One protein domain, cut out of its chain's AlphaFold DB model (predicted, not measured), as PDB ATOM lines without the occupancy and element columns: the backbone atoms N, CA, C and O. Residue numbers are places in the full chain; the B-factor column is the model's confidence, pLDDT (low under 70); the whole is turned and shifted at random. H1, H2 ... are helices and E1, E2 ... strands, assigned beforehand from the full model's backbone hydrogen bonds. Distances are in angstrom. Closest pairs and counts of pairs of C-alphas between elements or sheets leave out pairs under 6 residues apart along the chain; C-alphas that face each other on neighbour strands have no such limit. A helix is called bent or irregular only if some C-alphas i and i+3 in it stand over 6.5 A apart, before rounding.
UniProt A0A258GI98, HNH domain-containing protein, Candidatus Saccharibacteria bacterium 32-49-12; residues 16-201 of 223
ATOM      1  N   SER A  16     181.891 205.798 159.446       94.88
ATOM      2  CA  SER A  16     181.276 206.153 160.735       94.88
ATOM      3  C   SER A  16     179.964 205.415 161.015       94.88
ATOM      4  O   SER A  16     179.533 205.364 162.162       94.88
ATOM      5  N   GLN A  17     179.343 204.836 159.985       94.56
ATOM      6  CA  GLN A  17     178.105 204.059 160.093       94.56
ATOM      7  C   GLN A  17     178.357 202.551 160.169       94.56
ATOM      8  O   GLN A  17     177.414 201.769 160.260       94.56
ATOM      9  N   TRP A  18     179.615 202.120 160.080       96.06
ATOM     10  CA  TRP A  18     179.939 200.704 160.055       96.06
ATOM     11  C   TRP A  18     179.914 200.081 161.437       96.06
ATOM     12  O   TRP A  18     180.344 200.671 162.427       96.06
ATOM     13  N   ASP A  19     179.492 198.820 161.461       96.12
ATOM     14  CA  ASP A  19     179.647 197.949 162.614       96.12
ATOM     15  C   ASP A  19     181.128 197.893 163.027       96.12
ATOM     16  O   ASP A  19     182.020 197.719 162.181       96.12
ATOM     17  N   ARG A  20     181.383 198.078 164.323       97.12
ATOM     18  CA  ARG A  20     182.727 198.056 164.913       97.12
ATOM     19  C   ARG A  20     183.063 196.708 165.535       97.12
ATOM     20  O   ARG A  20     184.174 196.549 166.015       97.12
ATOM     21  N   ASP A  21     182.164 195.738 165.523       97.19
ATOM     22  CA  ASP A  21     182.375 194.430 166.136       97.19
ATOM     23  C   ASP A  21     182.737 193.354 165.118       97.19
ATOM     24  O   ASP A  21     183.429 192.391 165.467       97.19
ATOM     25  N   CYS A  22     182.310 193.524 163.865       97.56
ATOM     26  CA  CYS A  22     182.539 192.559 162.799       97.56
ATOM     27  C   CYS A  22     182.783 193.213 161.429       97.56
ATOM     28  O   CYS A  22     182.400 194.364 161.207       97.56
ATOM     29  N   PRO A  23     183.405 192.487 160.477       97.31
ATOM     30  CA  PRO A  23     183.601 192.988 159.118       97.31
ATOM     31  C   PRO A  23     182.279 193.346 158.424       97.31
ATOM     32  O   PRO A  23     182.150 194.432 157.860       97.31
ATOM     33  N   LEU A  24     181.299 192.443 158.494       96.69
ATOM     34  CA  LEU A  24     179.929 192.635 158.033       96.69
ATOM     35  C   LEU A  24     179.018 191.655 158.780       96.69
ATOM     36  O   LEU A  24     179.300 190.453 158.828       96.69
ATOM     37  N   ARG A  25     177.935 192.171 159.362       95.56
ATOM     38  CA  ARG A  25     176.954 191.364 160.088       95.56
ATOM     39  C   ARG A  25     176.160 190.514 159.101       95.56
ATOM     40  O   ARG A  25     175.842 190.976 158.008       95.56
ATOM     41  N   LEU A  26     175.872 189.269 159.472       94.44
ATOM     42  CA  LEU A  26     175.005 188.423 158.654       94.44
ATOM     43  C   LEU A  26     173.571 188.980 158.708       94.44
ATOM     44  O   LEU A  26     173.150 189.432 159.777       94.44
ATOM     45  N   PRO A  27     172.817 188.939 157.598       94.12
ATOM     46  CA  PRO A  27     171.378 189.169 157.605       94.12
ATOM     47  C   PRO A  27     170.685 188.303 158.661       94.12
ATOM     48  O   PRO A  27     170.912 187.096 158.714       94.12
ATOM     49  N   SER A  28     169.811 188.900 159.473       89.69
ATOM     50  CA  SER A  28     169.117 188.195 160.567       89.69
ATOM     51  C   SER A  28     168.243 187.037 160.080       89.69
ATOM     52  O   SER A  28     168.052 186.058 160.791       89.69
ATOM     53  N   VAL A  29     167.760 187.093 158.835       88.50
ATOM     54  CA  VAL A  29     167.033 185.981 158.203       88.50
ATOM     55  C   VAL A  29     167.884 184.709 158.072       88.50
ATOM     56  O   VAL A  29     167.344 183.626 157.902       88.50
ATOM     57  N   TYR A  30     169.213 184.790 158.183       93.00
ATOM     58  CA  TYR A  30     170.074 183.604 158.144       93.00
ATOM     59  C   TYR A  30     170.111 182.849 159.476       93.00
ATOM     60  O   TYR A  30     170.509 181.684 159.488       93.00
ATOM     61  N   ASP A  31     169.636 183.451 160.574       91.19
ATOM     62  CA  ASP A  31     169.460 182.731 161.836       91.19
ATOM     63  C   ASP A  31     168.427 181.610 161.677       91.19
ATOM     64  O   ASP A  31     168.697 180.484 162.095       91.19
ATOM     65  N   SER A  32     167.313 181.868 160.980       94.06
ATOM     66  CA  SER A  32     166.294 180.842 160.731       94.06
ATOM     67  C   SER A  32     166.797 179.725 159.816       94.06
ATOM     68  O   SER A  32     166.406 178.577 159.992       94.06
ATOM     69  N   ALA A  33     167.720 180.007 158.889       97.12
ATOM     70  CA  ALA A  33     168.359 178.964 158.085       97.12
ATOM     71  C   ALA A  33     169.175 177.995 158.959       97.12
ATOM     72  O   ALA A  33     169.164 176.786 158.716       97.12
ATOM     73  N   ILE A  34     169.857 178.506 159.990       97.00
ATOM     74  CA  ILE A  34     170.565 177.663 160.959       97.00
ATOM     75  C   ILE A  34     169.565 176.847 161.780       97.00
ATOM     76  O   ILE A  34     169.790 175.651 161.924       97.00
ATOM     77  N   ASP A  35     168.464 177.435 162.257       97.25
ATOM     78  CA  ASP A  35     167.414 176.690 162.979       97.25
ATOM     79  C   ASP A  35     166.841 175.551 162.134       97.25
ATOM     80  O   ASP A  35     166.833 174.400 162.571       97.25
ATOM     81  N   THR A  36     166.481 175.843 160.884       98.19
ATOM     82  CA  THR A  36     166.036 174.835 159.916       98.19
ATOM     83  C   THR A  36     167.070 173.723 159.771       98.19
ATOM     84  O   THR A  36     166.717 172.548 159.780       98.19
ATOM     85  N   PHE A  37     168.363 174.055 159.693       98.12
ATOM     86  CA  PHE A  37     169.419 173.045 159.620       98.12
ATOM     87  C   PHE A  37     169.577 172.222 160.910       98.12
ATOM     88  O   PHE A  37     169.887 171.036 160.850       98.12
ATOM     89  N   VAL A  38     169.354 172.800 162.092       98.06
ATOM     90  CA  VAL A  38     169.328 172.018 163.340       98.06
ATOM     91  C   VAL A  38     168.236 170.952 163.266       98.06
ATOM     92  O   VAL A  38     168.475 169.788 163.602       98.06
ATOM     93  N   ASP A  39     167.055 171.327 162.787       98.25
ATOM     94  CA  ASP A  39     165.928 170.407 162.673       98.25
ATOM     95  C   ASP A  39     166.142 169.352 161.579       98.25
ATOM     96  O   ASP A  39     165.760 168.196 161.780       98.25
ATOM     97  N   THR A  40     166.839 169.666 160.479       97.94
ATOM     98  CA  THR A  40     167.220 168.645 159.478       97.94
ATOM     99  C   THR A  40     168.145 167.590 160.079       97.94
ATOM    100  O   THR A  40     167.911 166.394 159.892       97.94
ATOM    101  N   VAL A  41     169.147 168.001 160.862       97.88
ATOM    102  CA  VAL A  41     170.060 167.076 161.552       97.88
ATOM    103  C   VAL A  41     169.295 166.191 162.539       97.88
ATOM    104  O   VAL A  41     169.525 164.983 162.578       97.88
ATOM    105  N   ARG A  42     168.340 166.753 163.293       97.50
ATOM    106  CA  ARG A  42     167.484 165.988 164.221       97.50
ATOM    107  C   ARG A  42     166.588 164.982 163.501       97.50
ATOM    108  O   ARG A  42     166.510 163.832 163.927       97.50
ATOM    109  N   LEU A  43     165.936 165.385 162.408       97.88
ATOM    110  CA  LEU A  43     165.119 164.487 161.585       97.88
ATOM    111  C   LEU A  43     165.954 163.325 161.049       97.88
ATOM    112  O   LEU A  43     165.525 162.174 161.118       97.88
ATOM    113  N   PHE A  44     167.157 163.618 160.554       97.12
ATOM    114  CA  PHE A  44     168.064 162.599 160.043       97.12
ATOM    115  C   PHE A  44     168.508 161.619 161.133       97.12
ATOM    116  O   PHE A  44     168.394 160.411 160.936       97.12
ATOM    117  N   ALA A  45     168.928 162.124 162.297       95.62
ATOM    118  CA  ALA A  45     169.294 161.302 163.453       95.62
ATOM    119  C   ALA A  45     168.127 160.419 163.942       95.62
ATOM    120  O   ALA A  45     168.336 159.300 164.398       95.62
ATOM    121  N   GLY A  46     166.885 160.892 163.797       95.88
ATOM    122  CA  GLY A  46     165.669 160.124 164.077       95.88
ATOM    123  C   GLY A  46     165.250 159.142 162.974       95.88
ATOM    124  O   GLY A  46     164.140 158.616 163.032       95.88
ATOM    125  N   GLY A  47     166.069 158.927 161.940       96.06
ATOM    126  CA  GLY A  47     165.770 158.025 160.820       96.06
ATOM    127  C   GLY A  47     164.781 158.582 159.788       96.06
ATOM    128  O   GLY A  47     164.425 157.890 158.835       96.06
ATOM    129  N   GLN A  48     164.350 159.839 159.916       97.69
ATOM    130  CA  GLN A  48     163.361 160.478 159.038       97.69
ATOM    131  C   GLN A  48     164.030 161.148 157.829       97.69
ATOM    132  O   GLN A  48     163.882 162.348 157.581       97.69
ATOM    133  N   ARG A  49     164.786 160.360 157.058       96.94
ATOM    134  CA  ARG A  49     165.633 160.841 155.953       96.94
ATOM    135  C   ARG A  49     164.878 161.673 154.910       96.94
ATOM    136  O   ARG A  49     165.358 162.738 154.532       96.94
ATOM    137  N   ASP A  50     163.703 161.232 154.472       97.94
ATOM    138  CA  ASP A  50     162.950 161.943 153.430       97.94
ATOM    139  C   ASP A  50     162.419 163.298 153.916       97.94
ATOM    140  O   ASP A  50     162.385 164.264 153.157       97.94
ATOM    141  N   GLN A  51     162.027 163.392 155.192       98.31
ATOM    142  CA  GLN A  51     161.626 164.665 155.799       98.31
ATOM    143  C   GLN A  51     162.825 165.598 155.965       98.31
ATOM    144  O   GLN A  51     162.713 166.781 155.658       98.31
ATOM    145  N   CYS A  52     163.977 165.063 156.389       97.81
ATOM    146  CA  CYS A  52     165.234 165.807 156.443       97.81
ATOM    147  C   CYS A  52     165.565 166.427 155.082       97.81
ATOM    148  O   CYS A  52     165.879 167.612 155.020       97.81
ATOM    149  N   ILE A  53     165.495 165.648 153.998       98.19
ATOM    150  CA  ILE A  53     165.785 166.136 152.645       98.19
ATOM    151  C   ILE A  53     164.827 167.265 152.257       98.19
ATOM    152  O   ILE A  53     165.296 168.345 151.908       98.19
ATOM    153  N   ARG A  54     163.511 167.059 152.406       98.44
ATOM    154  CA  ARG A  54     162.510 168.090 152.083       98.44
ATOM    155  C   ARG A  54     162.709 169.374 152.881       98.44
ATOM    156  O   ARG A  54     162.567 170.456 152.330       98.44
ATOM    157  N   LEU A  55     163.028 169.266 154.171       98.44
ATOM    158  CA  LEU A  55     163.257 170.436 155.016       98.44
ATOM    159  C   LEU A  55     164.530 171.182 154.594       98.44
ATOM    160  O   LEU A  55     164.544 172.410 154.557       98.44
ATOM    161  N   LEU A  56     165.580 170.451 154.219       97.75
ATOM    162  CA  LEU A  56     166.849 171.026 153.780       97.75
ATOM    163  C   LEU A  56     166.710 171.810 152.469       97.75
ATOM    164  O   LEU A  56     167.324 172.864 152.333       97.75
ATOM    165  N   GLU A  57     165.850 171.352 151.556       97.88
ATOM    166  CA  GLU A  57     165.512 172.052 150.307       97.88
ATOM    167  C   GLU A  57     164.785 173.388 150.526       97.88
ATOM    168  O   GLU A  57     164.766 174.223 149.624       97.88
ATOM    169  N   THR A  58     164.212 173.630 151.713       97.75
ATOM    170  CA  THR A  58     163.560 174.916 152.024       97.75
ATOM    171  C   THR A  58     164.554 176.030 152.354       97.75
ATOM    172  O   THR A  58     164.185 177.205 152.358       97.75
ATOM    173  N   ILE A  59     165.818 175.687 152.624       98.00
ATOM    174  CA  ILE A  59     166.872 176.673 152.848       98.00
ATOM    175  C   ILE A  59     167.227 177.307 151.504       98.00
ATOM    176  O   ILE A  59     167.687 176.621 150.592       98.00
ATOM    177  N   ASP A  60     167.083 178.631 151.402       96.81
ATOM    178  CA  ASP A  60     167.473 179.401 150.216       96.81
ATOM    179  C   ASP A  60     169.003 179.468 150.072       96.81
ATOM    180  O   ASP A  60     169.676 180.456 150.383       96.81
ATOM    181  N   SER A  61     169.572 178.353 149.617       96.69
ATOM    182  CA  SER A  61     171.013 178.191 149.494       96.69
ATOM    183  C   SER A  61     171.597 179.118 148.427       96.69
ATOM    184  O   SER A  61     172.737 179.567 148.562       96.69
ATOM    185  N   ALA A  62     170.824 179.450 147.389       96.75
ATOM    186  CA  ALA A  62     171.270 180.316 146.304       96.75
ATOM    187  C   ALA A  62     171.519 181.746 146.803       96.75
ATOM    188  O   ALA A  62     172.636 182.248 146.657       96.75
ATOM    189  N   SER A  63     170.534 182.366 147.461       96.62
ATOM    190  CA  SER A  63     170.658 183.749 147.946       96.62
ATOM    191  C   SER A  63     171.724 183.894 149.031       96.62
ATOM    192  O   SER A  63     172.498 184.851 149.015       96.62
ATOM    193  N   ILE A  64     171.822 182.935 149.959       97.88
ATOM    194  CA  ILE A  64     172.858 182.959 151.009       97.88
ATOM    195  C   ILE A  64     174.258 182.818 150.394       97.88
ATOM    196  O   ILE A  64     175.197 183.506 150.803       97.88
ATOM    197  N   THR A  65     174.413 181.928 149.409       97.75
ATOM    198  CA  THR A  65     175.693 181.724 148.719       97.75
ATOM    199  C   THR A  65     176.100 182.970 147.938       97.75
ATOM    200  O   THR A  65     177.259 183.378 148.027       97.75
ATOM    201  N   ASP A  66     175.167 183.612 147.230       97.12
ATOM    202  CA  ASP A  66     175.419 184.878 146.533       97.12
ATOM    203  C   ASP A  66     175.867 185.975 147.509       97.12
ATOM    204  O   ASP A  66     176.937 186.563 147.334       97.12
ATOM    205  N   TRP A  67     175.141 186.164 148.617       97.25
ATOM    206  CA  TRP A  67     175.524 187.130 149.649       97.25
ATOM    207  C   TRP A  67     176.923 186.845 150.209       97.25
ATOM    208  O   TRP A  67     177.751 187.750 150.342       97.25
ATOM    209  N   TYR A  68     177.248 185.586 150.499       97.50
ATOM    210  CA  TYR A  68     178.578 185.218 150.985       97.50
ATOM    211  C   TYR A  68     179.687 185.605 149.993       97.50
ATOM    212  O   TYR A  68     180.687 186.217 150.387       97.50
ATOM    213  N   ILE A  69     179.489 185.287 148.712       96.38
ATOM    214  CA  ILE A  69     180.429 185.534 147.610       96.38
ATOM    215  C   ILE A  69     180.624 187.037 147.370       96.38
ATOM    216  O   ILE A  69     181.762 187.500 147.202       96.38
ATOM    217  N   GLU A  70     179.526 187.788 147.334       95.62
ATOM    218  CA  GLU A  70     179.497 189.184 146.897       95.62
ATOM    219  C   GLU A  70     179.691 190.191 148.032       95.62
ATOM    220  O   GLU A  70     180.103 191.336 147.788       95.62
ATOM    221  N   HIS A  71     179.439 189.766 149.272       95.56
ATOM    222  CA  HIS A  71     179.451 190.613 150.460       95.56
ATOM    223  C   HIS A  71     180.314 190.049 151.582       95.56
ATOM    224  O   HIS A  71     181.326 190.669 151.920       95.56
ATOM    225  N   GLY A  72     179.963 188.880 152.121       95.88
ATOM    226  CA  GLY A  72     180.601 188.310 153.312       95.88
ATOM    227  C   GLY A  72     182.129 188.278 153.211       95.88
ATOM    228  O   GLY A  72     182.823 188.986 153.944       95.88
ATOM    229  N   GLN A  73     182.651 187.550 152.220       95.75
ATOM    230  CA  GLN A  73     184.097 187.393 151.996       95.75
ATOM    231  C   GLN A  73     184.797 188.662 151.475       95.75
ATOM    232  O   GLN A  73     186.017 188.689 151.354       95.75
ATOM    233  N   GLN A  74     184.045 189.695 151.097       96.25
ATOM    234  CA  GLN A  74     184.569 190.915 150.466       96.25
ATOM    235  C   GLN A  74     184.576 192.115 151.417       96.25
ATOM    236  O   GLN A  74     185.123 193.170 151.085       96.25
ATOM    237  N   SER A  75     183.967 191.961 152.591       96.12
ATOM    238  CA  SER A  75     183.715 193.029 153.553       96.12
ATOM    239  C   SER A  75     184.990 193.754 153.990       96.12
ATOM    240  O   SER A  75     185.078 194.967 153.821       96.12
ATOM    241  N   GLY A  76     186.024 193.057 154.465       95.88
ATOM    242  CA  GLY A  76     187.267 193.707 154.896       95.88
ATOM    243  C   GLY A  76     188.052 194.338 153.749       95.88
ATOM    244  O   GLY A  76     188.604 195.420 153.926       95.88
ATOM    245  N   LEU A  77     188.028 193.756 152.543       94.69
ATOM    246  CA  LEU A  77     188.634 194.386 151.363       94.69
ATOM    247  C   LEU A  77     187.963 195.728 151.037       94.69
ATOM    248  O   LEU A  77     188.647 196.714 150.759       94.69
ATOM    249  N   HIS A  78     186.628 195.772 151.079       95.06
ATOM    250  CA  HIS A  78     185.862 197.005 150.889       95.06
ATOM    251  C   HIS A  78     186.168 198.027 151.987       95.06
ATOM    252  O   HIS A  78     186.459 199.185 151.684       95.06
ATOM    253  N   ARG A  79     186.193 197.587 153.251       95.81
ATOM    254  CA  ARG A  79     186.497 198.446 154.403       95.81
ATOM    255  C   ARG A  79     187.889 199.055 154.312       95.81
ATOM    256  O   ARG A  79     188.021 200.275 154.350       95.81
ATOM    257  N   ASN A  80     188.903 198.224 154.081       94.31
ATOM    258  CA  ASN A  80     190.287 198.663 153.929       94.31
ATOM    259  C   ASN A  80     190.468 199.612 152.735       94.31
ATOM    260  O   ASN A  80     191.243 200.558 152.827       94.31
ATOM    261  N   ARG A  81     189.743 199.416 151.624       93.06
ATOM    262  CA  ARG A  81     189.800 200.335 150.472       93.06
ATOM    263  C   ARG A  81     189.342 201.748 150.834       93.06
ATOM    264  O   ARG A  81     189.925 202.709 150.349       93.06
ATOM    265  N   ILE A  82     188.298 201.886 151.643       93.38
ATOM    266  CA  ILE A  82     187.730 203.200 151.983       93.38
ATOM    267  C   ILE A  82     188.481 203.833 153.154       93.38
ATOM    268  O   ILE A  82     188.827 205.004 153.069       93.38
ATOM    269  N   ILE A  83     188.773 203.064 154.209       94.38
ATOM    270  CA  ILE A  83     189.573 203.544 155.348       94.38
ATOM    271  C   ILE A  83     190.981 203.923 154.873       94.38
ATOM    272  O   ILE A  83     191.534 204.923 155.317       94.38
ATOM    273  N   SER A  84     191.553 203.145 153.942       91.44
ATOM    274  CA  SER A  84     192.861 203.402 153.331       91.44
ATOM    275  C   SER A  84     193.999 203.583 154.348       91.44
ATOM    276  O   SER A  84     194.964 204.310 154.098       91.44
ATOM    277  N   LEU A  85     193.921 202.891 155.492       89.81
ATOM    278  CA  LEU A  85     194.970 202.925 156.509       89.81
ATOM    279  C   LEU A  85     196.229 202.223 155.985       89.81
ATOM    280  O   LEU A  85     196.249 201.008 155.763       89.81
ATOM    281  N   LYS A  86     197.305 202.992 155.806       85.81
ATOM    282  CA  LYS A  86     198.608 202.464 155.397       85.81
ATOM    283  C   LYS A  86     199.353 201.916 156.609       85.81
ATOM    284  O   LYS A  86     199.955 202.670 157.366       85.81
ATOM    285  N   LEU A  87     199.343 200.596 156.757       81.56
ATOM    286  CA  LEU A  87     200.290 199.885 157.615       81.56
ATOM    287  C   LEU A  87     201.495 199.405 156.798       81.56
ATOM    288  O   LEU A  87     201.430 199.344 155.569       81.56
ATOM    289  N   GLY A  88     202.579 199.029 157.486       83.50
ATOM    290  CA  GLY A  88     203.786 198.472 156.861       83.50
ATOM    291  C   GLY A  88     203.513 197.231 155.999       83.50
ATOM    292  O   GLY A  88     202.405 196.691 155.985       83.50
ATOM    293  N   ALA A  89     204.513 196.754 155.262       89.75
ATOM    294  CA  ALA A  89     204.385 195.502 154.513       89.75
ATOM    295  C   ALA A  89     204.190 194.295 155.464       89.75
ATOM    296  O   ALA A  89     204.588 194.369 156.629       89.75
ATOM    297  N   PRO A  90     203.586 193.180 155.003       94.31
ATOM    298  CA  PRO A  90     203.613 191.924 155.748       94.31
ATOM    299  C   PRO A  90     205.045 191.518 156.111       94.31
ATOM    300  O   PRO A  90     205.963 191.715 155.312       94.31
ATOM    301  N   LEU A  91     205.228 190.902 157.280       96.00
ATOM    302  CA  LEU A  91     206.543 190.423 157.706       96.00
ATOM    303  C   LEU A  91     207.064 189.353 156.732       96.00
ATOM    304  O   LEU A  91     206.264 188.546 156.233       96.00
ATOM    305  N   PRO A  92     208.378 189.280 156.463       97.00
ATOM    306  CA  PRO A  92     208.971 188.133 155.782       97.00
ATOM    307  C   PRO A  92     208.644 186.832 156.523       97.00
ATOM    308  O   PRO A  92     208.562 186.823 157.745       97.00
ATOM    309  N   ILE A  93     208.464 185.715 155.806       95.81
ATOM    310  CA  ILE A  93     208.052 184.432 156.418       95.81
ATOM    311  C   ILE A  93     208.993 184.004 157.554       95.81
ATOM    312  O   ILE A  93     208.515 183.526 158.576       95.81
ATOM    313  N   LYS A  94     210.306 184.220 157.392       96.88
ATOM    314  CA  LYS A  94     211.337 183.902 158.394       96.88
ATOM    315  C   LYS A  94     211.185 184.662 159.721       96.88
ATOM    316  O   LYS A  94     211.688 184.191 160.731       96.88
ATOM    317  N   ASP A  95     210.493 185.801 159.704       97.19
ATOM    318  CA  ASP A  95     210.307 186.686 160.857       97.19
ATOM    319  C   ASP A  95     208.899 186.524 161.473       97.19
ATOM    320  O   ASP A  95     208.532 187.241 162.400       97.19
ATOM    321  N   ARG A  96     208.074 185.606 160.943       97.38
ATOM    322  CA  ARG A  96     206.736 185.298 161.475       97.38
ATOM    323  C   ARG A  96     206.814 184.198 162.525       97.38
ATOM    324  O   ARG A  96     207.737 183.387 162.533       97.38
ATOM    325  N   TYR A  97     205.776 184.112 163.355       97.12
ATOM    326  CA  TYR A  97     205.629 183.024 164.318       97.12
ATOM    327  C   TYR A  97     205.743 181.649 163.615       97.12
ATOM    328  O   TYR A  97     205.066 181.444 162.605       97.12
ATOM    329  N   PRO A  98     206.550 180.686 164.103       97.00
ATOM    330  CA  PRO A  98     206.886 179.477 163.338       97.00
ATOM    331  C   PRO A  98     205.690 178.606 162.933       97.00
ATOM    332  O   PRO A  98     205.721 177.925 161.908       97.00
ATOM    333  N   VAL A  99     204.616 178.622 163.725       96.69
ATOM    334  CA  VAL A  99     203.413 177.823 163.473       96.69
ATOM    335  C   VAL A  99     202.304 178.727 162.957       96.69
ATOM    336  O   VAL A  99     201.782 179.540 163.706       96.69
ATOM    337  N   ARG A 100     201.880 178.566 161.702       96.19
ATOM    338  CA  ARG A 100     200.700 179.281 161.174       96.19
ATOM    339  C   ARG A 100     199.382 178.597 161.533       96.19
ATOM    340  O   ARG A 100     198.396 179.268 161.802       96.19
ATOM    341  N   SER A 101     199.332 177.269 161.437       97.00
ATOM    342  CA  SER A 101     198.070 176.528 161.531       97.00
ATOM    343  C   SER A 101     197.590 176.418 162.982       97.00
ATOM    344  O   SER A 101     198.325 175.870 163.806       97.00
ATOM    345  N   PRO A 102     196.351 176.835 163.301       96.94
ATOM    346  CA  PRO A 102     195.785 176.718 164.642       96.94
ATOM    347  C   PRO A 102     195.234 175.319 164.955       96.94
ATOM    348  O   PRO A 102     194.566 175.157 165.968       96.94
ATOM    349  N   ALA A 103     195.496 174.297 164.130       96.81
ATOM    350  CA  ALA A 103     194.859 172.977 164.234       96.81
ATOM    351  C   ALA A 103     194.918 172.340 165.638       96.81
ATOM    352  O   ALA A 103     193.966 171.688 166.049       96.81
ATOM    353  N   ARG A 104     196.005 172.549 166.395       97.25
ATOM    354  CA  ARG A 104     196.148 172.020 167.767       97.25
ATOM    355  C   ARG A 104     195.366 172.796 168.832       97.25
ATOM    356  O   ARG A 104     195.151 172.270 169.913       97.25
ATOM    357  N   LEU A 105     194.989 174.040 168.546       98.25
ATOM    358  CA  LEU A 105     194.266 174.930 169.462       98.25
ATOM    359  C   LEU A 105     192.793 175.086 169.075       98.25
ATOM    360  O   LEU A 105     192.011 175.631 169.843       98.25
ATOM    361  N   GLN A 106     192.421 174.631 167.881       97.94
ATOM    362  CA  GLN A 106     191.138 174.915 167.258       97.94
ATOM    363  C   GLN A 106     189.936 174.504 168.120       97.94
ATOM    364  O   GLN A 106     189.060 175.334 168.346       97.94
ATOM    365  N   ASP A 107     189.919 173.273 168.635       97.50
ATOM    366  CA  ASP A 107     188.818 172.791 169.478       97.50
ATOM    367  C   ASP A 107     188.707 173.620 170.769       97.50
ATOM    368  O   ASP A 107     187.622 174.087 171.106       97.50
ATOM    369  N   ALA A 108     189.837 173.920 171.420       98.50
ATOM    370  CA  ALA A 108     189.862 174.750 172.625       98.50
ATOM    371  C   ALA A 108     189.382 176.190 172.364       98.50
ATOM    372  O   ALA A 108     188.712 176.782 173.208       98.50
ATOM    373  N   VAL A 109     189.693 176.763 171.195       98.81
ATOM    374  CA  VAL A 109     189.190 178.085 170.783       98.81
ATOM    375  C   VAL A 109     187.673 178.050 170.605       98.81
ATOM    376  O   VAL A 109     186.984 178.943 171.093       98.81
ATOM    377  N   PHE A 110     187.139 177.025 169.939       98.62
ATOM    378  CA  PHE A 110     185.698 176.903 169.702       98.62
ATOM    379  C   PHE A 110     184.909 176.670 170.990       98.62
ATOM    380  O   PHE A 110     183.858 177.285 171.169       98.62
ATOM    381  N   GLU A 111     185.430 175.843 171.896       98.19
ATOM    382  CA  GLU A 111     184.835 175.597 173.214       98.19
ATOM    383  C   GLU A 111     184.865 176.845 174.100       98.19
ATOM    384  O   GLU A 111     183.831 177.215 174.655       98.19
ATOM    385  N   ARG A 112     186.011 177.540 174.182       98.38
ATOM    386  CA  ARG A 112     186.138 178.806 174.928       98.38
ATOM    387  C   ARG A 112     185.121 179.845 174.457       98.38
ATOM    388  O   ARG A 112     184.588 180.597 175.267       98.38
ATOM    389  N   ASP A 113     184.881 179.890 173.150       98.75
ATOM    390  CA  ASP A 113     184.028 180.888 172.512       98.75
ATOM    391  C   ASP A 113     182.567 180.428 172.349       98.75
ATOM    392  O   ASP A 113     181.794 181.099 171.665       98.75
ATOM    393  N   GLY A 114     182.179 179.294 172.949       98.38
ATOM    394  CA  GLY A 114     180.792 178.811 172.968       98.38
ATOM    395  C   GLY A 114     180.229 178.477 171.588       98.38
ATOM    396  O   GLY A 114     179.034 178.638 171.345       98.38
ATOM    397  N   TYR A 115     181.089 178.103 170.631       98.56
ATOM    398  CA  TYR A 115     180.705 177.928 169.224       98.56
ATOM    399  C   TYR A 115     179.919 179.139 168.674       98.56
ATOM    400  O   TYR A 115     178.982 179.007 167.878       98.56
ATOM    401  N   ARG A 116     180.304 180.346 169.100       98.25
ATOM    402  CA  ARG A 116     179.815 181.629 168.589       98.25
ATOM    403  C   ARG A 116     180.944 182.339 167.862       98.25
ATOM    404  O   ARG A 116     182.080 182.381 168.327       98.25
ATOM    405  N   CYS A 117     180.634 182.943 166.723       98.50
ATOM    406  CA  CYS A 117     181.569 183.836 166.059       98.50
ATOM    407  C   CYS A 117     181.859 185.036 166.973       98.50
ATOM    408  O   CYS A 117     180.959 185.808 167.294       98.50
ATOM    409  N   ARG A 118     183.120 185.242 167.350       98.69
ATOM    410  CA  ARG A 118     183.556 186.348 168.218       98.69
ATOM    411  C   ARG A 118     183.457 187.726 167.569       98.69
ATOM    412  O   ARG A 118     183.506 188.734 168.273       98.69
ATOM    413  N   TYR A 119     183.290 187.766 166.249       98.50
ATOM    414  CA  TYR A 119     183.017 188.988 165.502       98.50
ATOM    415  C   TYR A 119     181.517 189.294 165.465       98.50
ATOM    416  O   TYR A 119     181.071 190.241 166.097       98.50
ATOM    417  N   CYS A 120     180.728 188.507 164.726       97.19
ATOM    418  CA  CYS A 120     179.322 188.832 164.453       97.19
ATOM    419  C   CYS A 120     178.306 188.175 165.397       97.19
ATOM    420  O   CYS A 120     177.120 188.467 165.289       97.19
ATOM    421  N   GLY A 121     178.733 187.265 166.276       96.75
ATOM    422  CA  GLY A 121     177.850 186.515 167.173       96.75
ATOM    423  C   GLY A 121     177.165 185.296 166.549       96.75
ATOM    424  O   GLY A 121     176.527 184.545 167.278       96.75
ATOM    425  N   ASN A 122     177.313 185.055 165.238       96.69
ATOM    426  CA  ASN A 122     176.637 183.945 164.559       96.69
ATOM    427  C   ASN A 122     176.962 182.576 165.183       96.69
ATOM    428  O   ASN A 122     178.093 182.328 165.620       96.69
ATOM    429  N   ARG A 123     175.987 181.668 165.149       97.94
ATOM    430  CA  ARG A 123     176.137 180.281 165.593       97.94
ATOM    431  C   ARG A 123     177.045 179.516 164.638       97.94
ATOM    432  O   ARG A 123     176.871 179.557 163.421       97.94
ATOM    433  N   LEU A 124     178.017 178.809 165.198       98.56
ATOM    434  CA  LEU A 124     178.942 177.969 164.450       98.56
ATOM    435  C   LEU A 124     178.592 176.500 164.647       98.56
ATOM    436  O   LEU A 124     178.214 176.105 165.744       98.56
ATOM    437  N   ILE A 125     178.758 175.683 163.613       98.56
ATOM    438  CA  ILE A 125     178.451 174.249 163.674       98.56
ATOM    439  C   ILE A 125     179.748 173.454 163.585       98.56
ATOM    440  O   ILE A 125     180.581 173.714 162.719       98.56
ATOM    441  N   ASP A 126     179.932 172.477 164.469       98.19
ATOM    442  CA  ASP A 126     181.158 171.692 164.537       98.19
ATOM    443  C   ASP A 126     181.521 171.062 163.184       98.19
ATOM    444  O   ASP A 126     180.687 170.509 162.460       98.19
ATOM    445  N   GLN A 127     182.807 171.141 162.829       97.06
ATOM    446  CA  GLN A 127     183.266 170.671 161.525       97.06
ATOM    447  C   GLN A 127     183.080 169.163 161.342       97.06
ATOM    448  O   GLN A 127     182.935 168.704 160.206       97.06
ATOM    449  N   ARG A 128     183.152 168.387 162.431       96.38
ATOM    450  CA  ARG A 128     182.951 166.935 162.403       96.38
ATOM    451  C   ARG A 128     181.491 166.632 162.107       96.38
ATOM    452  O   ARG A 128     181.246 165.803 161.238       96.38
ATOM    453  N   LEU A 129     180.559 167.371 162.712       97.56
ATOM    454  CA  LEU A 129     179.136 167.239 162.412       97.56
ATOM    455  C   LEU A 129     178.833 167.583 160.951       97.56
ATOM    456  O   LEU A 129     178.257 166.759 160.255       97.56
ATOM    457  N   LEU A 130     179.265 168.743 160.442       97.75
ATOM    458  CA  LEU A 130     178.978 169.130 159.049       97.75
ATOM    459  C   LEU A 130     179.517 168.103 158.039       97.75
ATOM    460  O   LEU A 130     178.839 167.763 157.070       97.75
ATOM    461  N   ARG A 131     180.738 167.594 158.258       96.38
ATOM    462  CA  ARG A 131     181.349 166.570 157.393       96.38
ATOM    463  C   ARG A 131     180.662 165.209 157.539       96.38
ATOM    464  O   ARG A 131     180.422 164.553 156.529       96.38
ATOM    465  N   GLY A 132     180.376 164.794 158.772       96.44
ATOM    466  CA  GLY A 132     179.701 163.537 159.090       96.44
ATOM    467  C   GLY A 132     178.297 163.502 158.504       96.44
ATOM    468  O   GLY A 132     177.981 162.588 157.751       96.44
ATOM    469  N   PHE A 133     177.519 164.562 158.724       97.62
ATOM    470  CA  PHE A 133     176.185 164.736 158.161       97.62
ATOM    471  C   PHE A 133     176.194 164.683 156.632       97.62
ATOM    472  O   PHE A 133     175.439 163.911 156.056       97.62
ATOM    473  N   ALA A 134     177.085 165.420 155.957       97.19
ATOM    474  CA  ALA A 134     177.188 165.365 154.495       97.19
ATOM    475  C   ALA A 134     177.497 163.946 153.985       97.19
ATOM    476  O   ALA A 134     176.891 163.479 153.020       97.19
ATOM    477  N   LYS A 135     178.419 163.239 154.653       96.19
ATOM    478  CA  LYS A 135     178.797 161.867 154.298       96.19
ATOM    479  C   LYS A 135     177.652 160.876 154.529       96.19
ATOM    480  O   LYS A 135     177.385 160.069 153.647       96.19
ATOM    481  N   ALA A 136     177.001 160.932 155.690       96.00
ATOM    482  CA  ALA A 136     175.915 160.031 156.071       96.00
ATOM    483  C   ALA A 136     174.647 160.295 155.249       96.00
ATOM    484  O   ALA A 136     173.977 159.363 154.800       96.00
ATOM    485  N   LEU A 137     174.337 161.568 154.989       96.44
ATOM    486  CA  LEU A 137     173.255 161.933 154.093       96.44
ATOM    487  C   LEU A 137     173.568 161.459 152.673       96.44
ATOM    488  O   LEU A 137     172.673 160.937 152.024       96.44
ATOM    489  N   GLY A 138     174.798 161.591 152.167       95.94
ATOM    490  CA  GLY A 138     175.159 161.085 150.835       95.94
ATOM    491  C   GLY A 138     174.257 161.631 149.719       95.94
ATOM    492  O   GLY A 138     173.944 160.918 148.770       95.94
ATOM    493  N   SER A 139     173.772 162.867 149.875       96.12
ATOM    494  CA  SER A 139     172.863 163.542 148.944       96.12
ATOM    495  C   SER A 139     173.525 164.803 148.395       96.12
ATOM    496  O   SER A 139     174.114 165.551 149.178       96.12
ATOM    497  N   PRO A 140     173.390 165.105 147.089       94.94
ATOM    498  CA  PRO A 140     173.945 166.327 146.508       94.94
ATOM    499  C   PRO A 140     173.355 167.606 147.121       94.94
ATOM    500  O   PRO A 140     174.011 168.645 147.085       94.94
ATOM    501  N   ILE A 141     172.167 167.522 147.734       95.88
ATOM    502  CA  ILE A 141     171.469 168.649 148.374       95.88
ATOM    503  C   ILE A 141     172.309 169.270 149.496       95.88
ATOM    504  O   ILE A 141     172.245 170.476 149.706       95.88
ATOM    505  N   PHE A 142     173.155 168.488 150.176       97.88
ATOM    506  CA  PHE A 142     174.079 169.016 151.177       97.88
ATOM    507  C   PHE A 142     175.491 168.504 150.958       97.88
ATOM    508  O   PHE A 142     175.866 167.412 151.377       97.88
ATOM    509  N   THR A 143     176.294 169.350 150.323       95.94
ATOM    510  CA  THR A 143     177.673 169.032 149.969       95.94
ATOM    511  C   THR A 143     178.598 170.159 150.403       95.94
ATOM    512  O   THR A 143     178.243 171.334 150.328       95.94
ATOM    513  N   ARG A 144     179.816 169.805 150.823       95.06
ATOM    514  CA  ARG A 144     180.951 170.732 150.843       95.06
ATOM    515  C   ARG A 144     181.772 170.511 149.583       95.06
ATOM    516  O   ARG A 144     182.573 169.579 149.527       95.06
ATOM    517  N   GLY A 145     181.546 171.345 148.580       93.62
ATOM    518  CA  GLY A 145     182.251 171.262 147.313       93.62
ATOM    519  C   GLY A 145     183.646 171.883 147.350       93.62
ATOM    520  O   GLY A 145     184.138 172.352 148.380       93.62
ATOM    521  N   THR A 146     184.294 171.887 146.189       94.06
ATOM    522  CA  THR A 146     185.616 172.496 145.977       94.06
ATOM    523  C   THR A 146     185.537 173.994 145.681       94.06
ATOM    524  O   THR A 146     186.550 174.688 145.728       94.06
ATOM    525  N   THR A 147     184.339 174.508 145.392       95.06
ATOM    526  CA  THR A 147     184.068 175.919 145.101       95.06
ATOM    527  C   THR A 147     182.941 176.446 145.986       95.06
ATOM    528  O   THR A 147     182.194 175.676 146.597       95.06
ATOM    529  N   ASN A 148     182.775 177.773 146.022       95.62
ATOM    530  CA  ASN A 148     181.651 178.381 146.734       95.62
ATOM    531  C   ASN A 148     180.299 177.897 146.176       95.62
ATOM    532  O   ASN A 148     179.422 177.535 146.948       95.62
ATOM    533  N   LEU A 149     180.163 177.809 144.847       96.31
ATOM    534  CA  LEU A 149     178.916 177.414 144.172       96.31
ATOM    535  C   LEU A 149     178.550 175.935 144.355       96.31
ATOM    536  O   LEU A 149     177.402 175.557 144.165       96.31
ATOM    537  N   THR A 150     179.523 175.093 144.701       95.81
ATOM    538  CA  THR A 150     179.312 173.651 144.922       95.81
ATOM    539  C   THR A 150     179.175 173.299 146.403       95.81
ATOM    540  O   THR A 150     179.048 172.126 146.752       95.81
ATOM    541  N   SER A 151     179.224 174.296 147.287       97.56
ATOM    542  CA  SER A 151     179.055 174.122 148.727       97.56
ATOM    543  C   SER A 151     177.694 174.646 149.170       97.56
ATOM    544  O   SER A 151     177.280 175.721 148.748       97.56
ATOM    545  N   HIS A 152     177.024 173.911 150.053       98.12
ATOM    546  CA  HIS A 152     175.743 174.323 150.616       98.12
ATOM    547  C   HIS A 152     175.880 175.586 151.483       98.12
ATOM    548  O   HIS A 152     176.842 175.724 152.243       98.12
ATOM    549  N   ALA A 153     174.883 176.469 151.446       97.38
ATOM    550  CA  ALA A 153     174.881 177.753 152.148       97.38
ATOM    551  C   ALA A 153     175.178 177.687 153.652       97.38
ATOM    552  O   ALA A 153     175.891 178.539 154.173       97.38
ATOM    553  N   ILE A 154     174.687 176.663 154.354       98.31
ATOM    554  CA  ILE A 154     174.966 176.483 155.792       98.31
ATOM    555  C   ILE A 154     176.468 176.379 156.069       98.31
ATOM    556  O   ILE A 154     176.951 176.918 157.062       98.31
ATOM    557  N   ILE A 155     177.235 175.757 155.170       98.12
ATOM    558  CA  ILE A 155     178.697 175.719 155.286       98.12
ATOM    559  C   ILE A 155     179.265 177.135 155.140       98.12
ATOM    560  O   ILE A 155     180.163 177.507 155.889       98.12
ATOM    561  N   HIS A 156     178.723 177.960 154.243       97.56
ATOM    562  CA  HIS A 156     179.190 179.338 154.066       97.56
ATOM    563  C   HIS A 156     178.957 180.217 155.281       97.56
ATOM    564  O   HIS A 156     179.795 181.067 155.546       97.56
ATOM    565  N   ILE A 157     177.862 180.037 156.021       97.56
ATOM    566  CA  ILE A 157     177.526 180.928 157.144       97.56
ATOM    567  C   ILE A 157     177.947 180.387 158.512       97.56
ATOM    568  O   ILE A 157     178.288 181.182 159.388       97.56
ATOM    569  N   ALA A 158     177.990 179.064 158.696       98.00
ATOM    570  CA  ALA A 158     178.184 178.437 160.005       98.00
ATOM    571  C   ALA A 158     179.499 177.652 160.149       98.00
ATOM    572  O   ALA A 158     179.782 177.159 161.241       98.00
ATOM    573  N   TRP A 159     180.322 177.531 159.094       98.19
ATOM    574  CA  TRP A 159     181.612 176.842 159.199       98.19
ATOM    575  C   TRP A 159     182.558 177.577 160.167       98.19
ATOM    576  O   TRP A 159     182.883 178.747 159.923       98.19
ATOM    577  N   PRO A 160     183.041 176.909 161.231       98.31
ATOM    578  CA  PRO A 160     183.910 177.517 162.221       98.31
ATOM    579  C   PRO A 160     185.361 177.520 161.746       98.31
ATOM    580  O   PRO A 160     185.898 176.512 161.266       98.31
ATOM    581  N   VAL A 161     186.028 178.646 161.954       98.44
ATOM    582  CA  VAL A 161     187.460 178.844 161.728       98.44
ATOM    583  C   VAL A 161     188.064 179.458 162.985       98.44
ATOM    584  O   VAL A 161     187.469 180.354 163.574       98.44
ATOM    585  N   ALA A 162     189.226 178.966 163.415       98.62
ATOM    586  CA  ALA A 162     190.028 179.663 164.414       98.62
ATOM    587  C   ALA A 162     190.822 180.746 163.675       98.62
ATOM    588  O   ALA A 162     191.747 180.426 162.927       98.62
ATOM    589  N   ASP A 163     190.395 181.995 163.817       98.62
ATOM    590  CA  ASP A 163     190.960 183.154 163.127       98.62
ATOM    591  C   ASP A 163     191.971 183.876 164.017       98.62
ATOM    592  O   ASP A 163     191.778 183.987 165.229       98.62
ATOM    593  N   HIS A 164     193.034 184.392 163.404       98.69
ATOM    594  CA  HIS A 164     194.019 185.227 164.081       98.69
ATOM    595  C   HIS A 164     193.521 186.672 164.154       98.69
ATOM    596  O   HIS A 164     193.344 187.309 163.114       98.69
ATOM    597  N   VAL A 165     193.368 187.230 165.356       98.44
ATOM    598  CA  VAL A 165     192.964 188.635 165.553       98.44
ATOM    599  C   VAL A 165     194.008 189.567 164.939       98.44
ATOM    600  O   VAL A 165     193.713 190.299 163.989       98.44
ATOM    601  N   VAL A 166     195.257 189.459 165.389       98.06
ATOM    602  CA  VAL A 166     196.425 189.985 164.679       98.06
ATOM    603  C   VAL A 166     196.807 188.958 163.615       98.06
ATOM    604  O   VAL A 166     197.174 187.843 163.981       98.06
ATOM    605  N   PRO A 167     196.748 189.275 162.308       97.62
ATOM    606  CA  PRO A 167     197.058 188.305 161.265       97.62
ATOM    607  C   PRO A 167     198.469 187.729 161.411       97.62
ATOM    608  O   PRO A 167     199.426 188.454 161.686       97.62
ATOM    609  N   TRP A 168     198.631 186.438 161.121       97.94
ATOM    610  CA  TRP A 168     199.943 185.781 161.135       97.94
ATOM    611  C   TRP A 168     200.966 186.470 160.213       97.94
ATOM    612  O   TRP A 168     202.144 186.610 160.538       97.94
ATOM    613  N   SER A 169     200.502 186.981 159.069       96.69
ATOM    614  CA  SER A 169     201.307 187.764 158.122       96.69
ATOM    615  C   SER A 169     201.814 189.100 158.690       96.69
ATOM    616  O   SER A 169     202.720 189.706 158.116       96.69
ATOM    617  N   ARG A 170     201.260 189.542 159.823       96.19
ATOM    618  CA  ARG A 170     201.587 190.770 160.560       96.19
ATOM    619  C   ARG A 170     202.253 190.498 161.913       96.19
ATOM    620  O   ARG A 170     202.324 191.403 162.733       96.19
ATOM    621  N   GLY A 171     202.746 189.279 162.133       96.12
ATOM    622  CA  GLY A 171     203.431 188.897 163.371       96.12
ATOM    623  C   GLY A 171     202.512 188.338 164.453       96.12
ATOM    624  O   GLY A 171     202.979 188.063 165.550       96.12
ATOM    625  N   GLY A 172     201.228 188.130 164.153       97.62
ATOM    626  CA  GLY A 172     200.316 187.484 165.085       97.62
ATOM    627  C   GLY A 172     200.712 186.041 165.382       97.62
ATOM    628  O   GLY A 172     200.961 185.243 164.474       97.62
ATOM    629  N   GLU A 173     200.735 185.696 166.662       98.19
ATOM    630  CA  GLU A 173     201.068 184.354 167.125       98.19
ATOM    631  C   GLU A 173     199.893 183.389 166.952       98.19
ATOM    632  O   GLU A 173     198.725 183.771 167.051       98.19
ATOM    633  N   THR A 174     200.191 182.106 166.758       98.50
ATOM    634  CA  THR A 174     199.182 181.041 166.842       98.50
ATOM    635  C   THR A 174     199.081 180.586 168.292       98.50
ATOM    636  O   THR A 174     199.659 179.570 168.681       98.50
ATOM    637  N   ALA A 175     198.378 181.383 169.091       98.38
ATOM    638  CA  ALA A 175     198.204 181.200 170.526       98.38
ATOM    639  C   ALA A 175     196.776 181.572 170.949       98.38
ATOM    640  O   ALA A 175     196.110 182.359 170.277       98.38
ATOM    641  N   MET A 176     196.309 181.047 172.088       98.31
ATOM    642  CA  MET A 176     194.946 181.299 172.589       98.31
ATOM    643  C   MET A 176     194.624 182.795 172.715       98.31
ATOM    644  O   MET A 176     193.510 183.202 172.400       98.31
ATOM    645  N   GLY A 177     195.599 183.618 173.115       98.12
ATOM    646  CA  GLY A 177     195.445 185.073 173.248       98.12
ATOM    647  C   GLY A 177     195.366 185.849 171.929       98.12
ATOM    648  O   GLY A 177     195.173 187.055 171.961       98.12
ATOM    649  N   ASN A 178     195.510 185.188 170.777       98.75
ATOM    650  CA  ASN A 178     195.384 185.808 169.455       98.75
ATOM    651  C   ASN A 178     194.423 185.043 168.529       98.75
ATOM    652  O   ASN A 178     194.200 185.460 167.396       98.75
ATOM    653  N   LEU A 179     193.851 183.925 168.983       98.81
ATOM    654  CA  LEU A 179     192.899 183.130 168.212       98.81
ATOM    655  C   LEU A 179     191.480 183.320 168.734       98.81
ATOM    656  O   LEU A 179     191.255 183.315 169.945       98.81
ATOM    657  N   VAL A 180     190.521 183.421 167.817       98.88
ATOM    658  CA  VAL A 180     189.083 183.494 168.107       98.88
ATOM    659  C   VAL A 180     188.277 182.592 167.183       98.88
ATOM    660  O   VAL A 180     188.652 182.364 166.034       98.88
ATOM    661  N   ALA A 181     187.140 182.094 167.658       98.81
ATOM    662  CA  ALA A 181     186.168 181.422 166.814       98.81
ATOM    663  C   ALA A 181     185.524 182.438 165.861       98.81
ATOM    664  O   ALA A 181     185.014 183.479 166.274       98.81
ATOM    665  N   SER A 182     185.536 182.138 164.568       98.75
ATOM    666  CA  SER A 182     185.017 183.002 163.513       98.75
ATOM    667  C   SER A 182     184.196 182.184 162.524       98.75
ATOM    668  O   SER A 182     184.568 181.065 162.170       98.75
ATOM    669  N   CYS A 183     183.074 182.735 162.063       98.50
ATOM    670  CA  CYS A 183     182.360 182.168 160.923       98.50
ATOM    671  C   CYS A 183     183.144 182.437 159.634       98.50
ATOM    672  O   CYS A 183     183.861 183.437 159.525       98.50
ATOM    673  N   ALA A 184     182.978 181.584 158.623       97.50
ATOM    674  CA  ALA A 184     183.622 181.775 157.325       97.50
ATOM    675  C   ALA A 184     183.439 183.196 156.727       97.50
ATOM    676  O   ALA A 184     184.444 183.757 156.282       97.50
ATOM    677  N   PRO A 185     182.259 183.855 156.772       97.94
ATOM    678  CA  PRO A 185     182.097 185.207 156.240       97.94
ATOM    679  C   PRO A 185     182.974 186.233 156.968       97.94
ATOM    680  O   PRO A 185     183.604 187.056 156.314       97.94
ATOM    681  N   CYS A 186     183.083 186.158 158.300       98.50
ATOM    682  CA  CYS A 186     183.940 187.065 159.070       98.50
ATOM    683  C   CYS A 186     185.428 186.760 158.866       98.50
ATOM    684  O   CYS A 186     186.202 187.682 158.636       98.50
ATOM    685  N   ASN A 187     185.827 185.485 158.899       98.44
ATOM    686  CA  ASN A 187     187.214 185.066 158.691       98.44
ATOM    687  C   ASN A 187     187.732 185.488 157.307       98.44
ATOM    688  O   ASN A 187     188.746 186.170 157.197       98.44
ATOM    689  N   TYR A 188     187.018 185.123 156.239       97.38
ATOM    690  CA  TYR A 188     187.416 185.495 154.878       97.38
ATOM    691  C   TYR A 188     187.175 186.976 154.587       97.38
ATOM    692  O   TYR A 188     187.909 187.558 153.796       97.38
ATOM    693  N   GLY A 189     186.192 187.594 155.247       97.12
ATOM    694  CA  GLY A 189     185.960 189.031 155.196       97.12
ATOM    695  C   GLY A 189     187.129 189.823 155.774       97.12
ATOM    696  O   GLY A 189     187.609 190.742 155.119       97.12
ATOM    697  N   LYS A 190     187.625 189.455 156.962       97.75
ATOM    698  CA  LYS A 190     188.808 190.066 157.588       97.75
ATOM    699  C   LYS A 190     190.098 189.723 156.842       97.75
ATOM    700  O   LYS A 190     190.947 190.595 156.685       97.75
ATOM    701  N   ALA A 191     190.235 188.487 156.363       95.75
ATOM    702  CA  ALA A 191     191.417 188.006 155.653       95.75
ATOM    703  C   ALA A 191     192.726 188.339 156.413       95.75
ATOM    704  O   ALA A 191     192.811 188.196 157.631       95.75
ATOM    705  N   ASP A 192     193.748 188.810 155.696       95.12
ATOM    706  CA  ASP A 192     195.040 189.222 156.257       95.12
ATOM    707  C   ASP A 192     195.058 190.682 156.762       95.12
ATOM    708  O   ASP A 192     196.134 191.235 157.016       95.12
ATOM    709  N   PHE A 193     193.896 191.335 156.896       96.81
ATOM    710  CA  PHE A 193     193.817 192.684 157.452       96.81
ATOM    711  C   PHE A 193     193.848 192.657 158.981       96.81
ATOM    712  O   PHE A 193     193.258 191.793 159.638       96.81
ATOM    713  N   THR A 194     194.541 193.637 159.551       97.00
ATOM    714  CA  THR A 194     194.429 193.971 160.976       97.00
ATOM    715  C   THR A 194     193.042 194.538 161.278       97.00
ATOM    716  O   THR A 194     192.359 195.044 160.381       97.00
ATOM    717  N   ILE A 195     192.621 194.462 162.538       97.38
ATOM    718  CA  ILE A 195     191.328 195.003 162.968       97.38
ATOM    719  C   ILE A 195     191.252 196.523 162.746       97.38
ATOM    720  O   ILE A 195     190.208 197.026 162.338       97.38
ATOM    721  N   GLU A 196     192.374 197.237 162.857       95.88
ATOM    722  CA  GLU A 196     192.499 198.674 162.595       95.88
ATOM    723  C   GLU A 196     192.316 198.998 161.109       95.88
ATOM    724  O   GLU A 196     191.604 199.941 160.764       95.88
ATOM    725  N   GLN A 197     192.903 198.195 160.213       96.31
ATOM    726  CA  GLN A 197     192.774 198.383 158.760       96.31
ATOM    727  C   GLN A 197     191.331 198.291 158.270       96.31
ATOM    728  O   GLN A 197     190.973 198.929 157.279       96.31
ATOM    729  N   ILE A 198     190.506 197.504 158.956       96.75
ATOM    730  CA  ILE A 198     189.080 197.380 158.652       96.75
ATOM    731  C   ILE A 198     188.204 198.116 159.670       96.75
ATOM    732  O   ILE A 198     186.986 198.079 159.549       96.75
ATOM    733  N   GLY A 199     188.773 198.835 160.636       97.12
ATOM    734  CA  GLY A 199     188.026 199.648 161.595       97.12
ATOM    735  C   GLY A 199     187.056 198.854 162.473       97.12
ATOM    736  O   GLY A 199     185.929 199.305 162.679       97.12
ATOM    737  N   ILE A 200     187.460 197.675 162.947       98.00
ATOM    738  CA  ILE A 200     186.734 196.914 163.973       98.00
ATOM    739  C   ILE A 200     187.538 196.882 165.277       98.00
ATOM    740  O   ILE A 200     188.744 197.106 165.290       98.00
ATOM    741  N   SER A 201     186.847 196.624 166.375       98.06
ATOM    742  CA  SER A 201     187.384 196.507 167.726       98.06
ATOM    743  C   SER A 201     187.928 195.102 167.952       98.06
ATOM    744  O   SER A 201     187.530 194.151 167.271       98.06
TER     745      SER A 201
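AT A GLANCE: This is residues 16 to 201 of the 223 residues of the protein "HNH domain-containing protein" of Candidatus Saccharibacteria bacterium 32-49-12 (UniProt A0A258GI98). A short two-strand hairpin, E1 and E2, sits between two small helices, H5 on one side and H8 on the other, and a long helical hairpin, H1 and H2, makes one end of the elongated domain. Between these parts H7 is the hub, with H3 packed on it; H4 packs on H8, and the loose link of residues 84 to 105 loops round the end far from H1 and H2. The printed part has 186 residues, with eight named helices and two named strands in the order H1 H2 H3 H4 H5 H6 H7 E1 E2 H8. The sheet is E1 - E2, antiparallel, and the class is mostly helix, though under half of the residues are in named elements. The whole is compact, with a radius of gyration of the C-alphas of 17.4 A, and spans 55 by 36 by 27 A, only just elongated.

HOW THE PARTS SIT: After residues 16 to 28, which hold no named element, comes H1, residues 29 to 45. It forms a helical hairpin with H2, residues 49 to 56: the two touch at a shallow tilt of 4 degrees, opposite ways, and their closest C-alphas, those of Thr 40 and Cys 52, are 4.6 A apart. H3, residues 61 to 70, and H4, residues 72 to 83, meet only through their link. H5, residues 106 to 112, touches no helix. H6, residues 127 to 137, is close to H1 but not clearly touching, with the C-alphas of Val 41 and Phe 133 closest at 7.4 A. H7, residues 153 to 158, touches H3 at a steep tilt of 64 degrees, with the C-alphas of Ser 61 and Ala 153 closest at 4.7 A. H7 also touches H1, about perpendicular at 80 degrees, with residues 30 to 37 of H1 alone; the closest C-alphas are those of Ile 34 and Ile 154, 6.9 A apart. E1, residues 160 to 164, and E2, residues 179 to 183, form a hairpin, antiparallel, with 139 degrees between their directions. Across this pair N 161 and O 182 are 2.8 A apart and N 180 and O 163 are 2.9 A apart, within hydrogen-bond range. The closest C-alphas of H5 and E2, those of Phe 110 and Ala 181, are 5.4 A apart. H8, residues 184 to 190, touches H4 at a shallow tilt of 14 degrees, the same way, with residues 72 to 77 of H4 alone; the C-alphas of Gln 73 and Gly 189 are closest at 4.0 A. H8 touches H7 too, with the C-alphas of His 156 and Ala 184 closest at 6.0 A. Every O i to N i+4 pair is within hydrogen-bond range in H2, H3, H5, H6, H7 and H8, against 12 of 13 in H1 and 6 of 8 in H4.

IN THESE COORDINATES: H1 begins at C-alpha 29, (167.033, 185.981, 158.203), and is 25.3 A long; H2 measures 10.5 A and H3 14.1 A. H4 is 17.8 A long and irregular, with C-alphas 73 and 76 7.6 A apart. H5 measures 9.9 A, H6 15.2 A and H7 8.6 A. E1 is 12.8 A long, from C-alpha 160 at (183.910, 177.517, 162.221), and E2 is 12.9 A. H8 measures 9.8 A and ends at C-alpha 190, (188.808, 190.066, 157.588).

THE WHOLE: The two C-alphas farthest apart, those of Gly 47 and Gly 88, are 55.6 A apart. The printed part has no cut. The links H4 to H5, H5 to H6, H6 to H7 and E1 to E2 are long, the first with 22 residues. The mean pLDDT of the printed part is 96.6, and no printed residue is under 70.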